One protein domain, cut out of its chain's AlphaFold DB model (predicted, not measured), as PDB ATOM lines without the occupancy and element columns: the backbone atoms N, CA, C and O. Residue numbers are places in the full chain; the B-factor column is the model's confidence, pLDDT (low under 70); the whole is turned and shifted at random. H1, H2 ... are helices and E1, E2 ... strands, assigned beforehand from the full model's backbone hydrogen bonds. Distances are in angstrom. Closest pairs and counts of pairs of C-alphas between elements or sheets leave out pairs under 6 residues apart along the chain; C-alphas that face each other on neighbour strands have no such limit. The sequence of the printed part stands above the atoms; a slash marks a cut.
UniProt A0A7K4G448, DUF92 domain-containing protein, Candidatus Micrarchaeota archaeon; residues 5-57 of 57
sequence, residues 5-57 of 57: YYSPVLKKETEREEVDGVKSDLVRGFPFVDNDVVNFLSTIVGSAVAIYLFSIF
ATOM      1  N   TYR A   5     263.521 259.732 268.517       93.62
ATOM      2  CA  TYR A   5     263.866 258.677 269.449       93.62
ATOM      3  C   TYR A   5     265.377 258.473 269.495       93.62
ATOM      4  O   TYR A   5     266.078 258.757 268.529       93.62
ATOM      5  N   TYR A   6     265.901 257.943 270.592       94.69
ATOM      6  CA  TYR A   6     267.264 257.435 270.665       94.69
ATOM      7  C   TYR A   6     267.236 255.919 270.525       94.69
ATOM      8  O   TYR A   6     266.625 255.225 271.336       94.69
ATOM      9  N   SER A   7     267.910 255.395 269.502       94.00
ATOM     10  CA  SER A   7     268.064 253.954 269.335       94.00
ATOM     11  C   SER A   7     269.284 253.473 270.124       94.00
ATOM     12  O   SER A   7     270.409 253.857 269.780       94.00
ATOM     13  N   PRO A   8     269.122 252.584 271.121       91.94
ATOM     14  CA  PRO A   8     270.258 251.995 271.829       91.94
ATOM     15  C   PRO A   8     271.074 251.046 270.934       91.94
ATOM     16  O   PRO A   8     272.271 250.872 271.158       91.94
ATOM     17  N   VAL A   9     270.451 250.474 269.896       94.31
ATOM     18  CA  VAL A   9     271.098 249.582 268.917       94.31
ATOM     19  C   VAL A   9     272.046 250.373 268.022       94.31
ATOM     20  O   VAL A   9     273.225 250.045 267.903       94.31
ATOM     21  N   LEU A  10     271.545 251.456 267.423       90.25
ATOM     22  CA  LEU A  10     272.329 252.295 266.513       90.25
ATOM     23  C   LEU A  10     273.184 253.336 267.251       90.25
ATOM     24  O   LEU A  10     274.003 254.005 266.621       90.25
ATOM     25  N   LYS A  11     272.971 253.488 268.566       93.88
ATOM     26  CA  LYS A  11     273.596 254.483 269.449       93.88
ATOM     27  C   LYS A  11     273.464 255.922 268.938       93.88
ATOM     28  O   LYS A  11     274.366 256.740 269.118       93.88
ATOM     29  N   LYS A  12     272.343 256.231 268.287       94.31
ATOM     30  CA  LYS A  12     272.065 257.535 267.672       94.31
ATOM     31  C   LYS A  12     270.577 257.860 267.696       94.31
ATOM     32  O   LYS A  12     269.745 256.972 267.888       94.31
ATOM     33  N   GLU A  13     270.260 259.124 267.436       92.88
ATOM     34  CA  GLU A  13     268.881 259.556 267.218       92.88
ATOM     35  C   GLU A  13     268.298 258.980 265.916       92.88
ATOM     36  O   GLU A  13     268.999 258.786 264.915       92.88
ATOM     37  N   THR A  14     267.004 258.682 265.945       91.44
ATOM     38  CA  THR A  14     266.223 258.117 264.849       91.44
ATOM     39  C   THR A  14     264.758 258.531 264.962       91.44
ATOM     40  O   THR A  14     264.257 258.779 266.049       91.44
ATOM     41  N   GLU A  15     264.043 258.552 263.844       88.12
ATOM     42  CA  GLU A  15     262.591 258.783 263.815       88.12
ATOM     43  C   GLU A  15     261.794 257.497 264.112       88.12
ATOM     44  O   GLU A  15     260.573 257.530 264.229       88.12
ATOM     45  N   ARG A  16     262.469 256.343 264.235       87.38
ATOM     46  CA  ARG A  16     261.827 255.039 264.434       87.38
ATOM     47  C   ARG A  16     261.630 254.715 265.912       87.38
ATOM     48  O   ARG A  16     262.585 254.712 266.682       87.38
ATOM     49  N   GLU A  17     260.415 254.309 266.261       89.44
ATOM     50  CA  GLU A  17     260.073 253.796 267.595       89.44
ATOM     51  C   GLU A  17     260.751 252.467 267.931       89.44
ATOM     52  O   GLU A  17     260.952 252.149 269.099       89.44
ATOM     53  N   GLU A  18     261.137 251.694 266.919       92.00
ATOM     54  CA  GLU A  18     261.767 250.391 267.092       92.00
ATOM     55  C   GLU A  18     262.828 250.169 266.014       92.00
ATOM     56  O   GLU A  18     262.626 250.474 264.833       92.00
ATOM     57  N   VAL A  19     263.979 249.644 266.429       91.44
ATOM     58  CA  VAL A  19     265.057 249.232 265.530       91.44
ATOM     59  C   VAL A  19     265.483 247.823 265.910       91.44
ATOM     60  O   VAL A  19     265.852 247.578 267.055       91.44
ATOM     61  N   ASP A  20     265.429 246.908 264.945       89.56
ATOM     62  CA  ASP A  20     265.846 245.509 265.094       89.56
ATOM     63  C   ASP A  20     265.201 244.788 266.299       89.56
ATOM     64  O   ASP A  20     265.854 244.025 267.008       89.56
ATOM     65  N   GLY A  21     263.911 245.040 266.554       91.06
ATOM     66  CA  GLY A  21     263.174 244.434 267.671       91.06
ATOM     67  C   GLY A  21     263.365 245.135 269.021       91.06
ATOM     68  O   GLY A  21     262.783 244.715 270.022       91.06
ATOM     69  N   VAL A  22     264.192 246.184 269.081       92.69
ATOM     70  CA  VAL A  22     264.482 246.942 270.302       92.69
ATOM     71  C   VAL A  22     263.800 248.302 270.238       92.69
ATOM     72  O   VAL A  22     264.031 249.085 269.312       92.69
ATOM     73  N   LYS A  23     262.970 248.594 271.245       93.50
ATOM     74  CA  LYS A  23     262.305 249.893 271.372       93.50
ATOM     75  C   LYS A  23     263.323 251.011 271.569       93.50
ATOM     76  O   LYS A  23     264.292 250.860 272.311       93.50
ATOM     77  N   SER A  24     263.077 252.124 270.897       93.38
ATOM     78  CA  SER A  24     263.853 253.352 271.006       93.38
ATOM     79  C   SER A  24     263.189 254.295 272.012       93.38
ATOM     80  O   SER A  24     261.963 254.335 272.128       93.38
ATOM     81  N   ASP A  25     263.992 255.066 272.740       92.31
ATOM     82  CA  ASP A  25     263.498 255.961 273.789       92.31
ATOM     83  C   ASP A  25     263.083 257.306 273.197       92.31
ATOM     84  O   ASP A  25     263.861 257.916 272.467       92.31
ATOM     85  N   LEU A  26     261.882 257.803 273.506       92.19
ATOM     86  CA  LEU A  26     261.432 259.110 273.018       92.19
ATOM     87  C   LEU A  26     262.285 260.225 273.640       92.19
ATOM     88  O   LEU A  26     262.253 260.442 274.850       92.19
ATOM     89  N   VAL A  27     263.007 260.969 272.802       92.12
ATOM     90  CA  VAL A  27     263.864 262.092 273.219       92.12
ATOM     91  C   VAL A  27     263.146 263.424 273.035       92.12
ATOM     92  O   VAL A  27     263.290 264.335 273.853       92.12
ATOM     93  N   ARG A  28     262.393 263.577 271.939       89.31
ATOM     94  CA  ARG A  28     261.800 264.863 271.556       89.31
ATOM     95  C   ARG A  28     260.511 264.692 270.762       89.31
ATOM     96  O   ARG A  28     260.327 263.691 270.084       89.31
ATOM     97  N   GLY A  29     259.656 265.713 270.803       88.44
ATOM     98  CA  GLY A  29     258.392 265.729 270.067       88.44
ATOM     99  C   GLY A  29     257.291 264.920 270.741       88.44
ATOM    100  O   GLY A  29     257.308 264.722 271.953       88.44
ATOM    101  N   PHE A  30     256.317 264.494 269.944       86.94
ATOM    102  CA  PHE A  30     255.185 263.691 270.393       86.94
ATOM    103  C   PHE A  30     255.178 262.380 269.621       86.94
ATOM    104  O   PHE A  30     255.301 262.444 268.403       86.94
ATOM    105  N   PRO A  31     254.981 261.225 270.274       83.38
ATOM    106  CA  PRO A  31     255.178 259.928 269.634       83.38
ATOM    107  C   PRO A  31     254.238 259.680 268.445       83.38
ATOM    108  O   PRO A  31     254.604 259.034 267.478       83.38
ATOM    109  N   PHE A  32     253.052 260.288 268.465       81.25
ATOM    110  CA  PHE A  32     252.064 260.229 267.385       81.25
ATOM    111  C   PHE A  32     252.241 261.313 266.303       81.25
ATOM    112  O   PHE A  32     251.420 261.407 265.394       81.25
ATOM    113  N   VAL A  33     253.244 262.190 266.425       84.94
ATOM    114  CA  VAL A  33     253.533 263.259 265.457       84.94
ATOM    115  C   VAL A  33     254.819 262.906 264.727       84.94
ATOM    116  O   VAL A  33     255.907 263.315 265.132       84.94
ATOM    117  N   ASP A  34     254.682 262.148 263.648       86.31
ATOM    118  CA  ASP A  34     255.778 261.832 262.737       86.31
ATOM    119  C   ASP A  34     255.976 262.926 261.666       86.31
ATOM    120  O   ASP A  34     255.337 263.987 261.667       86.31
ATOM    121  N   ASN A  35     256.922 262.668 260.764       85.06
ATOM    122  CA  ASN A  35     257.273 263.551 259.658       85.06
ATOM    123  C   ASN A  35     256.090 263.759 258.693       85.06
ATOM    124  O   ASN A  35     255.858 264.874 258.224       85.06
ATOM    125  N   ASP A  36     255.280 262.729 258.459       88.25
ATOM    126  CA  ASP A  36     254.142 262.803 257.543       88.25
ATOM    127  C   ASP A  36     253.060 263.741 258.085       88.25
ATOM    128  O   ASP A  36     252.549 264.589 257.349       88.25
ATOM    129  N   VAL A  37     252.773 263.682 259.389       89.69
ATOM    130  CA  VAL A  37     251.840 264.609 260.050       89.69
ATOM    131  C   VAL A  37     252.336 266.053 259.957       89.69
ATOM    132  O   VAL A  37     251.564 266.962 259.631       89.69
ATOM    133  N   VAL A  38     253.623 266.292 260.227       89.31
ATOM    134  CA  VAL A  38     254.206 267.642 260.156       89.31
ATOM    135  C   VAL A  38     254.188 268.178 258.726       89.31
ATOM    136  O   VAL A  38     253.824 269.341 258.515       89.31
ATOM    137  N   ASN A  39     254.527 267.348 257.741       92.50
ATOM    138  CA  ASN A  39     254.506 267.727 256.332       92.50
ATOM    139  C   ASN A  39     253.093 268.033 255.860       92.50
ATOM    140  O   ASN A  39     252.870 269.075 255.248       92.50
ATOM    141  N   PHE A  40     252.125 267.183 256.198       94.00
ATOM    142  CA  PHE A  40     250.732 267.378 255.820       94.00
ATOM    143  C   PHE A  40     250.177 268.708 256.343       94.00
ATOM    144  O   PHE A  40     249.611 269.494 255.579       94.00
ATOM    145  N   LEU A  41     250.398 269.013 257.627       94.19
ATOM    146  CA  LEU A  41     249.980 270.288 258.214       94.19
ATOM    147  C   LEU A  41     250.696 271.477 257.568       94.19
ATOM    148  O   LEU A  41     250.068 272.500 257.295       94.19
ATOM    149  N   SER A  42     251.990 271.334 257.279       94.44
ATOM    150  CA  SER A  42     252.768 272.369 256.593       94.44
ATOM    151  C   SER A  42     252.229 272.637 255.188       94.44
ATOM    152  O   SER A  42     252.101 273.795 254.795       94.44
ATOM    153  N   THR A  43     251.846 271.592 254.448       96.81
ATOM    154  CA  THR A  43     251.209 271.724 253.134       96.81
ATOM    155  C   THR A  43     249.850 272.403 253.241       96.81
ATOM    156  O   THR A  43     249.607 273.339 252.489       96.81
ATOM    157  N   ILE A  44     248.990 272.018 254.191       97.56
ATOM    158  CA  ILE A  44     247.686 272.676 254.396       97.56
ATOM    159  C   ILE A  44     247.865 274.172 254.647       97.56
ATOM    160  O   ILE A  44     247.226 274.991 253.986       97.56
ATOM    161  N   VAL A  45     248.734 274.534 255.591       97.31
ATOM    162  CA  VAL A  45     248.969 275.939 255.944       97.31
ATOM    163  C   VAL A  45     249.579 276.686 254.761       97.31
ATOM    164  O   VAL A  45     249.104 277.767 254.419       97.31
ATOM    165  N   GLY A  46     250.576 276.104 254.093       97.19
ATOM    166  CA  GLY A  46     251.204 276.693 252.912       97.19
ATOM    167  C   GLY A  46     250.209 276.937 251.776       97.19
ATOM    168  O   GLY A  46     250.164 278.035 251.224       97.19
ATOM    169  N   SER A  47     249.360 275.955 251.468       97.56
ATOM    170  CA  SER A  47     248.305 276.082 250.460       97.56
ATOM    171  C   SER A  47     247.259 277.127 250.848       97.56
ATOM    172  O   SER A  47     246.884 277.941 250.010       97.56
ATOM    173  N   ALA A  48     246.817 277.155 252.109       97.81
ATOM    174  CA  ALA A  48     245.855 278.145 252.589       97.81
ATOM    175  C   ALA A  48     246.411 279.575 252.498       97.81
ATOM    176  O   ALA A  48     245.727 280.475 252.014       97.81
ATOM    177  N   VAL A  49     247.670 279.778 252.901       97.69
ATOM    178  CA  VAL A  49     248.359 281.071 252.782       97.69
ATOM    179  C   VAL A  49     248.514 281.472 251.315       97.69
ATOM    180  O   VAL A  49     248.243 282.619 250.973       97.69
ATOM    181  N   ALA A  50     248.892 280.542 250.434       97.50
ATOM    182  CA  ALA A  50     249.018 280.816 249.005       97.50
ATOM    183  C   ALA A  50     247.680 281.234 248.371       97.50
ATOM    184  O   ALA A  50     247.639 282.219 247.637       97.50
ATOM    185  N   ILE A  51     246.584 280.539 248.694       97.94
ATOM    186  CA  ILE A  51     245.231 280.893 248.235       97.94
ATOM    187  C   ILE A  51     244.834 282.278 248.751       97.94
ATOM    188  O   ILE A  51     244.339 283.098 247.981       97.94
ATOM    189  N   TYR A  52     245.069 282.556 250.037       97.56
ATOM    190  CA  TYR A  52     244.760 283.855 250.627       97.56
ATOM    191  C   TYR A  52     245.515 284.986 249.923       97.56
ATOM    192  O   TYR A  52     244.892 285.952 249.490       97.56
ATOM    193  N   LEU A  53     246.830 284.841 249.738       97.50
ATOM    194  CA  LEU A  53     247.648 285.822 249.024       97.50
ATOM    195  C   LEU A  53     247.184 286.006 247.576       97.50
ATOM    196  O   LEU A  53     247.076 287.135 247.118       97.50
ATOM    197  N   PHE A  54     246.860 284.920 246.873       96.69
ATOM    198  CA  PHE A  54     246.330 284.997 245.513       96.69
ATOM    199  C   PHE A  54     244.991 285.743 245.450       96.69
ATOM    200  O   PHE A  54     244.747 286.470 244.500       96.69
ATOM    201  N   SER A  55     244.130 285.598 246.460       94.94
ATOM    202  CA  SER A  55     242.811 286.246 246.479       94.94
ATOM    203  C   SER A  55     242.839 287.760 246.724       94.94
ATOM    204  O   SER A  55     241.824 288.420 246.505       94.94
ATOM    205  N   ILE A  56     243.963 288.302 247.204       95.31
ATOM    206  CA  ILE A  56     244.133 289.734 247.503       95.31
ATOM    207  C   ILE A  56     245.005 290.474 246.474       95.31
ATOM    208  O   ILE A  56     245.217 291.678 246.629       95.31
ATOM    209  N   PHE A  57     245.518 289.761 245.468       82.62
ATOM    210  CA  PHE A  57     246.246 290.299 244.315       82.62
ATOM    211  C   PHE A  57     245.329 290.378 243.092       82.62
ATOM    212  O   PHE A  57     245.503 291.340 242.311       82.62
TER     213      PHE A  57
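This is residues 5 to 57 of the 57 residues of the protein "DUF92 domain-containing protein" of Candidatus Micrarchaeota archaeon (UniProt A0A7K4G448). A small head, built of a three-stranded antiparallel sheet and its loops, has one long helix, H1, sticking out from it as an arm with residues 36 to 57. The arm makes much of the length, and H1 does not cover the sheet. The printed part has 53 residues with three named strands and one named helix, in the order E1, E2, E3, H1; the sheet's order is E2, E1, E3, and the class is mixed, helices and strands. The whole is extended, with a radius of gyration of the C-alphas of 17.2 A and spans of 54 by 15 by 14 A.

E1, residues 5 to 7, is the inner strand of the sheet. E2, residues 12 to 14, forms a hairpin with E1; they are antiparallel at 131 degrees, the C-alphas of Glu 13 and Tyr 6 face each other at 4.4 A, and N 5 and O 14 are within hydrogen-bond range at 2.7 A. Residues 18 to 19 pair with residues 22 to 23, antiparallel. E3, residues 25 to 28, is antiparallel to E1 at 142 degrees; the C-alphas of Tyr 5 and Leu 26 face each other at 4.3 A, and N 6 and O 25 are 2.8 A apart, within hydrogen-bond range. The edge strands E2 and E3 are only just apart, their closest C-alphas 8.2 A from each other. H1, residues 35 to 55, is not on the sheet and is apart from E1 and E2. In H1 every O i to N i+4 pair is within hydrogen-bond range.

E1 begins at C-alpha 5, (263.866, 258.677, 269.449). E3 is 9.3 A from first to last C-alpha. H1 runs 30.0 A, from C-alpha 35 at (257.273, 263.551, 259.658) to C-alpha 55 at (242.811, 286.246, 246.479).

The C-alphas of Gly 21 and Phe 57, the two farthest apart, are 54.2 A from each other. The printed part has no cut and no long link. Its mean pLDDT is 92.2, and no printed residue is under 70.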